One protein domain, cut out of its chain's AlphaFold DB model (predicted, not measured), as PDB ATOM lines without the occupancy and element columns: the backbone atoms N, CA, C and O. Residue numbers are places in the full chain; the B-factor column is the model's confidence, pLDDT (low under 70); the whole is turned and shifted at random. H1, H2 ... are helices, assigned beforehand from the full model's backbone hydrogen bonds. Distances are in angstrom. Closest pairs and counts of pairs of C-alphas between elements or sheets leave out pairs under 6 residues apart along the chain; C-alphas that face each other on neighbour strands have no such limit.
ATOM      1  N   GLN A  61      57.974 119.333 123.020       89.94
ATOM      2  CA  GLN A  61      57.486 120.533 122.336       89.94
ATOM      3  C   GLN A  61      56.905 120.205 120.957       89.94
ATOM      4  O   GLN A  61      57.346 120.726 119.936       89.94
ATOM      5  N   VAL A  62      55.911 119.320 120.933       91.75
ATOM      6  CA  VAL A  62      55.178 118.945 119.718       91.75
ATOM      7  C   VAL A  62      53.759 119.482 119.830       91.75
ATOM      8  O   VAL A  62      53.101 119.260 120.843       91.75
ATOM      9  N   THR A  63      53.262 120.198 118.825       92.44
ATOM     10  CA  THR A  63      51.873 120.687 118.820       92.44
ATOM     11  C   THR A  63      50.899 119.628 118.312       92.44
ATOM     12  O   THR A  63      51.290 118.681 117.625       92.44
ATOM     13  N   ASN A  64      49.602 119.789 118.595       90.75
ATOM     14  CA  ASN A  64      48.573 118.921 118.012       90.75
ATOM     15  C   ASN A  64      48.636 118.939 116.475       90.75
ATOM     16  O   ASN A  64      48.611 117.880 115.850       90.75
ATOM     17  N   ARG A  65      48.820 120.115 115.861       92.56
ATOM     18  CA  ARG A  65      49.000 120.285 114.412       92.56
ATOM     19  C   ARG A  65      50.177 119.468 113.886       92.56
ATOM     20  O   ARG A  65      50.009 118.729 112.922       92.56
ATOM     21  N   GLN A  66      51.340 119.551 114.529       93.56
ATOM     22  CA  GLN A  66      52.510 118.754 114.154       93.56
ATOM     23  C   GLN A  66      52.233 117.254 114.285       93.56
ATOM     24  O   GLN A  66      52.446 116.498 113.339       93.56
ATOM     25  N   MET A  67      51.675 116.830 115.421       92.31
ATOM     26  CA  MET A  67      51.319 115.432 115.652       92.31
ATOM     27  C   MET A  67      50.324 114.912 114.605       92.31
ATOM     28  O   MET A  67      50.443 113.772 114.164       92.31
ATOM     29  N   SER A  68      49.380 115.736 114.140       89.75
ATOM     30  CA  SER A  68      48.423 115.316 113.110       89.75
ATOM     31  C   SER A  68      49.089 114.942 111.795       89.75
ATOM     32  O   SER A  68      48.660 113.979 111.169       89.75
ATOM     33  N   LEU A  69      50.171 115.628 111.405       91.56
ATOM     34  CA  LEU A  69      50.917 115.291 110.191       91.56
ATOM     35  C   LEU A  69      51.409 113.850 110.243       91.56
ATOM     36  O   LEU A  69      51.246 113.112 109.276       91.56
ATOM     37  N   PHE A  70      51.963 113.448 111.387       91.25
ATOM     38  CA  PHE A  70      52.386 112.077 111.627       91.25
ATOM     39  C   PHE A  70      51.194 111.117 111.642       91.25
ATOM     40  O   PHE A  70      51.199 110.122 110.921       91.25
ATOM     41  N   LEU A  71      50.145 111.425 112.406       87.62
ATOM     42  CA  LEU A  71      48.991 110.534 112.552       87.62
ATOM     43  C   LEU A  71      48.240 110.310 111.231       87.62
ATOM     44  O   LEU A  71      47.727 109.218 111.010       87.62
ATOM     45  N   TRP A  72      48.225 111.285 110.319       84.38
ATOM     46  CA  TRP A  72      47.676 111.098 108.974       84.38
ATOM     47  C   TRP A  72      48.471 110.090 108.130       84.38
ATOM     48  O   TRP A  72      47.896 109.441 107.258       84.38
ATOM     49  N   GLN A  73      49.780 109.952 108.364       82.69
ATOM     50  CA  GLN A  73      50.611 108.955 107.677       82.69
ATOM     51  C   GLN A  73      50.546 107.574 108.347       82.69
ATOM     52  O   GLN A  73      50.761 106.566 107.675       82.69
ATOM     53  N   PHE A  74      50.246 107.534 109.648       83.44
ATOM     54  CA  PHE A  74      50.175 106.318 110.461       83.44
ATOM     55  C   PHE A  74      48.861 106.268 111.258       83.44
ATOM     56  O   PHE A  74      48.860 106.415 112.491       83.44
ATOM     57  N   PRO A  75      47.718 106.087 110.572       76.06
ATOM     58  CA  PRO A  75      46.403 106.117 111.204       76.06
ATOM     59  C   PRO A  75      46.216 105.013 112.253       76.06
ATOM     60  O   PRO A  75      45.371 105.149 113.130       76.06
ATOM     61  N   GLU A  76      47.021 103.947 112.236       75.69
ATOM     62  CA  GLU A  76      47.037 102.920 113.283       75.69
ATOM     63  C   GLU A  76      47.388 103.471 114.675       75.69
ATOM     64  O   GLU A  76      46.944 102.925 115.689       75.69
ATOM     65  N   TYR A  77      48.152 104.566 114.739       78.44
ATOM     66  CA  TYR A  77      48.471 105.259 115.987       78.44
ATOM     67  C   TYR A  77      47.452 106.341 116.333       78.44
ATOM     68  O   TYR A  77      47.387 106.784 117.484       78.44
ATOM     69  N   MET A  78      46.619 106.729 115.367       71.50
ATOM     70  CA  MET A  78      45.448 107.552 115.607       71.50
ATOM     71  C   MET A  78      44.408 106.662 116.300       71.50
ATOM     72  O   MET A  78      43.601 105.977 115.682       71.50
ATOM     73  N   PRO A  91      44.092 114.999 123.655       66.06
ATOM     74  CA  PRO A  91      42.812 115.641 123.971       66.06
ATOM     75  C   PRO A  91      42.279 116.532 122.839       66.06
ATOM     76  O   PRO A  91      41.070 116.672 122.707       66.06
ATOM     77  N   GLY A  92      43.169 117.083 122.004       63.41
ATOM     78  CA  GLY A  92      42.780 117.863 120.830       63.41
ATOM     79  C   GLY A  92      42.198 117.026 119.690       63.41
ATOM     80  O   GLY A  92      41.586 117.595 118.800       63.41
ATOM     81  N   PHE A  93      42.362 115.699 119.703       71.44
ATOM     82  CA  PHE A  93      41.833 114.791 118.685       71.44
ATOM     83  C   PHE A  93      40.534 114.171 119.195       71.44
ATOM     84  O   PHE A  93      40.537 113.155 119.896       71.44
ATOM     85  N   GLN A  94      39.412 114.800 118.867       65.06
ATOM     86  CA  GLN A  94      38.103 114.339 119.314       65.06
ATOM     87  C   GLN A  94      37.459 113.423 118.273       65.06
ATOM     88  O   GLN A  94      37.524 113.688 117.083       65.06
ATOM     89  N   TYR A  95      36.801 112.354 118.731       61.62
ATOM     90  CA  TYR A  95      36.038 111.412 117.896       61.62
ATOM     91  C   TYR A  95      34.526 111.586 118.083       61.62
ATOM     92  O   TYR A  95      33.789 110.602 118.155       61.62
ATOM     93  N   LEU A  96      34.066 112.824 118.261       54.91
ATOM     94  CA  LEU A  96      32.638 113.092 118.429       54.91
ATOM     95  C   LEU A  96      31.955 113.171 117.061       54.91
ATOM     96  O   LEU A  96      31.137 112.309 116.754       54.91
ATOM     97  N   ASP A  97      32.392 114.103 116.207       51.00
ATOM     98  CA  ASP A  97      31.731 114.359 114.918       51.00
ATOM     99  C   ASP A  97      32.639 114.159 113.691       51.00
ATOM    100  O   ASP A  97      32.152 113.889 112.591       51.00
ATOM    101  N   LYS A  98      33.964 114.284 113.847       62.09
ATOM    102  CA  LYS A  98      34.959 114.182 112.765       62.09
ATOM    103  C   LYS A  98      36.239 113.547 113.304       62.09
ATOM    104  O   LYS A  98      36.570 113.744 114.462       62.09
ATOM    105  N   LEU A  99      36.978 112.816 112.474       70.44
ATOM    106  CA  LEU A  99      38.316 112.319 112.815       70.44
ATOM    107  C   LEU A  99      39.305 113.448 112.515       70.44
ATOM    108  O   LEU A  99      39.824 113.526 111.401       70.44
ATOM    109  N   ASN A 100      39.418 114.405 113.440       72.44
ATOM    110  CA  ASN A 100      40.279 115.572 113.277       72.44
ATOM    111  C   ASN A 100      40.616 116.286 114.606       72.44
ATOM    112  O   ASN A 100      40.105 115.925 115.666       72.44
ATOM    113  N   ILE A 101      41.489 117.294 114.536       83.50
ATOM    114  CA  ILE A 101      41.842 118.175 115.649       83.50
ATOM    115  C   ILE A 101      40.769 119.252 115.849       83.50
ATOM    116  O   ILE A 101      40.278 119.827 114.879       83.50
ATOM    117  N   GLU A 102      40.463 119.599 117.098       85.69
ATOM    118  CA  GLU A 102      39.760 120.846 117.406       85.69
ATOM    119  C   GLU A 102      40.612 122.056 116.990       85.69
ATOM    120  O   GLU A 102      41.713 122.231 117.526       85.69
ATOM    121  N   PRO A 103      40.134 122.937 116.089       87.25
ATOM    122  CA  PRO A 103      40.964 124.002 115.520       87.25
ATOM    123  C   PRO A 103      41.629 124.911 116.560       87.25
ATOM    124  O   PRO A 103      42.772 125.327 116.387       87.25
ATOM    125  N   GLU A 104      40.950 125.169 117.677       87.62
ATOM    126  CA  GLU A 104      41.439 126.008 118.778       87.62
ATOM    127  C   GLU A 104      42.581 125.361 119.581       87.62
ATOM    128  O   GLU A 104      43.383 126.051 120.215       87.62
ATOM    129  N   MET A 105      42.696 124.031 119.533       88.25
ATOM    130  CA  MET A 105      43.750 123.273 120.206       88.25
ATOM    131  C   MET A 105      44.950 122.982 119.300       88.25
ATOM    132  O   MET A 105      45.959 122.459 119.778       88.25
ATOM    133  N   ALA A 106      44.881 123.309 118.006       89.81
ATOM    134  CA  ALA A 106      45.867 122.890 117.009       89.81
ATOM    135  C   ALA A 106      47.307 123.311 117.351       89.81
ATOM    136  O   ALA A 106      48.236 122.516 117.202       89.81
ATOM    137  N   ASP A 107      47.494 124.522 117.873       91.19
ATOM    138  CA  ASP A 107      48.818 125.057 118.208       91.19
ATOM    139  C   ASP A 107      49.214 124.822 119.683       91.19
ATOM    140  O   ASP A 107      50.294 125.239 120.107       91.19
ATOM    141  N   GLN A 108      48.379 124.128 120.465       89.56
ATOM    142  CA  GLN A 108      48.715 123.704 121.828       89.56
ATOM    143  C   GLN A 108      49.629 122.476 121.808       89.56
ATOM    144  O   GLN A 108      49.572 121.658 120.885       89.56
ATOM    145  N   ILE A 109      50.452 122.331 122.850       89.69
ATOM    146  CA  ILE A 109      51.331 121.171 123.020       89.69
ATOM    147  C   ILE A 109      50.482 119.908 123.179       89.69
ATOM    148  O   ILE A 109      49.542 119.859 123.975       89.69
ATOM    149  N   VAL A 110      50.813 118.883 122.399       87.31
ATOM    150  CA  VAL A 110      50.126 117.600 122.426       87.31
ATOM    151  C   VAL A 110      50.495 116.838 123.690       87.31
ATOM    152  O   VAL A 110      51.662 116.662 124.033       87.31
ATOM    153  N   VAL A 111      49.484 116.305 124.364       84.00
ATOM    154  CA  VAL A 111      49.695 115.326 125.429       84.00
ATOM    155  C   VAL A 111      49.681 113.955 124.766       84.00
ATOM    156  O   VAL A 111      48.623 113.474 124.380       84.00
ATOM    157  N   ALA A 112      50.834 113.312 124.590       84.00
ATOM    158  CA  ALA A 112      50.950 112.000 123.941       84.00
ATOM    159  C   ALA A 112      51.835 111.041 124.761       84.00
ATOM    160  O   ALA A 112      52.691 111.508 125.514       84.00
ATOM    161  N   PRO A 113      51.657 109.709 124.637       84.00
ATOM    162  CA  PRO A 113      52.580 108.751 125.237       84.00
ATOM    163  C   PRO A 113      54.018 108.980 124.733       84.00
ATOM    164  O   PRO A 113      54.186 109.298 123.550       84.00
ATOM    165  N   PRO A 114      55.056 108.792 125.570       84.25
ATOM    166  CA  PRO A 114      56.450 108.983 125.162       84.25
ATOM    167  C   PRO A 114      56.849 108.170 123.926       84.25
ATOM    168  O   PRO A 114      57.595 108.656 123.080       84.25
ATOM    169  N   GLU A 115      56.315 106.958 123.779       84.69
ATOM    170  CA  GLU A 115      56.560 106.094 122.625       84.69
ATOM    171  C   GLU A 115      55.987 106.706 121.344       84.69
ATOM    172  O   GLU A 115      56.617 106.647 120.291       84.69
ATOM    173  N   LEU A 116      54.818 107.349 121.430       86.38
ATOM    174  CA  LEU A 116      54.195 108.018 120.291       86.38
ATOM    175  C   LEU A 116      54.974 109.273 119.887       86.38
ATOM    176  O   LEU A 116      55.205 109.493 118.701       86.38
ATOM    177  N   LEU A 117      55.433 110.061 120.864       90.50
ATOM    178  CA  LEU A 117      56.330 111.192 120.611       90.50
ATOM    179  C   LEU A 117      57.643 110.724 119.973       90.50
ATOM    180  O   LEU A 117      58.129 111.339 119.029       90.50
ATOM    181  N   PHE A 118      58.192 109.598 120.427       90.94
ATOM    182  CA  PHE A 118      59.410 109.031 119.855       90.94
ATOM    183  C   PHE A 118      59.228 108.634 118.387       90.94
ATOM    184  O   PHE A 118      60.090 108.926 117.551       90.94
ATOM    185  N   LEU A 119      58.095 108.006 118.060       90.81
ATOM    186  CA  LEU A 119      57.734 107.671 116.684       90.81
ATOM    187  C   LEU A 119      57.540 108.928 115.829       90.81
ATOM    188  O   LEU A 119      58.085 108.978 114.726       90.81
ATOM    189  N   TYR A 120      56.853 109.950 116.353       93.50
ATOM    190  CA  TYR A 120      56.705 111.253 115.699       93.50
ATOM    191  C   TYR A 120      58.071 111.855 115.349       93.50
ATOM    192  O   TYR A 120      58.340 112.107 114.178       93.50
ATOM    193  N   HIS A 121      58.965 112.010 116.332       94.31
ATOM    194  CA  HIS A 121      60.287 112.618 116.126       94.31
ATOM    195  C   HIS A 121      61.134 111.817 115.143       94.31
ATOM    196  O   HIS A 121      61.904 112.368 114.354       94.31
ATOM    197  N   THR A 122      60.992 110.494 115.155       91.94
ATOM    198  CA  THR A 122      61.734 109.653 114.220       91.94
ATOM    199  C   THR A 122      61.182 109.755 112.802       91.94
ATOM    200  O   THR A 122      61.959 109.848 111.849       91.94
ATOM    201  N   TRP A 123      59.859 109.789 112.641       92.75
ATOM    202  CA  TRP A 123      59.226 110.075 111.360       92.75
ATOM    203  C   TRP A 123      59.621 111.460 110.839       92.75
ATOM    204  O   TRP A 123      60.043 111.573 109.689       92.75
ATOM    205  N   GLU A 124      59.542 112.490 111.681       94.62
ATOM    206  CA  GLU A 124      59.886 113.870 111.335       94.62
ATOM    207  C   GLU A 124      61.338 113.969 110.865       94.62
ATOM    208  O   GLU A 124      61.634 114.633 109.875       94.62
ATOM    209  N   ARG A 125      62.250 113.251 111.526       92.38
ATOM    210  CA  ARG A 125      63.668 113.251 111.171       92.38
ATOM    211  C   ARG A 125      63.994 112.431 109.925       92.38
ATOM    212  O   ARG A 125      64.920 112.789 109.201       92.38
ATOM    213  N   LEU A 126      63.335 111.289 109.722       91.75
ATOM    214  CA  LEU A 126      63.730 110.320 108.693       91.75
ATOM    215  C   LEU A 126      62.834 110.362 107.455       91.75
ATOM    216  O   LEU A 126      63.352 110.384 106.348       91.75
ATOM    217  N   LEU A 127      61.512 110.357 107.620       92.38
ATOM    218  CA  LEU A 127      60.572 110.186 106.506       92.38
ATOM    219  C   LEU A 127      59.945 111.497 106.035       92.38
ATOM    220  O   LEU A 127      59.745 111.670 104.837       92.38
ATOM    221  N   SER A 128      59.665 112.443 106.936       91.94
ATOM    222  CA  SER A 128      59.136 113.760 106.549       91.94
ATOM    223  C   SER A 128      60.034 114.510 105.543       91.94
ATOM    224  O   SER A 128      59.501 115.173 104.644       91.94
ATOM    225  N   PRO A 129      61.382 114.422 105.596       91.81
ATOM    226  CA  PRO A 129      62.251 115.024 104.585       91.81
ATOM    227  C   PRO A 129      62.126 114.360 103.210       91.81
ATOM    228  O   PRO A 129      62.196 115.062 102.208       91.81
ATOM    229  N   GLU A 130      61.854 113.053 103.156       91.88
ATOM    230  CA  GLU A 130      61.602 112.289 101.921       91.88
ATOM    231  C   GLU A 130      60.144 112.390 101.449       91.88
ATOM    232  O   GLU A 130      59.619 111.498 100.783       91.88
TER     233      GLU A 130
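Overview. This is residues 61 to 78 and 91 to 130 of the 281 residues of an uncharacterized protein of Chlamydiales bacterium 38-26 (UniProt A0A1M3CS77). With little regular structure, two helices cross near their middles, almost at right angles, and a long loop, residues 91 to 102, spreads on the side of H1 away from H2. The printed part has 58 residues with two named helices, H1 then H2, and no named strand; the class is all helix, with 23 residues in named elements. It is compact, with a radius of gyration of the C-alphas of 11.1 A, and only just elongated, spanning 32 by 21 by 19 A.

Along the chain. H1, residues 64 to 73, begins at C-alpha 64 (48.573, 118.921, 118.012) and measures 14.5 A. H2, residues 114 to 126, measures 18.1 A and ends at C-alpha 126 (63.730, 110.320, 108.693).

Arrangement. H2 touches H1 with residues 120 to 124 alone; the closest C-alphas, of Phe 70 and Tyr 120, are 6.0 A apart. Their lines are only just about perpendicular, at 72 degrees. Residues 93 to 94 pair antiparallel with residues 100 to 101. In H2 every O i to N i+4 pair is within hydrogen-bond range; in H1, 4 of 6.

Size, cuts and confidence. The C-alphas farthest apart, of Leu 96 and Glu 130, are 33.3 A apart. Residues 79 to 90, in the link across the cut from H1 to H2, are not printed; C-alphas 78 and 91 are 11.9 A apart. The pLDDT is under 70 at residues 91 to 92 and 94 to 98.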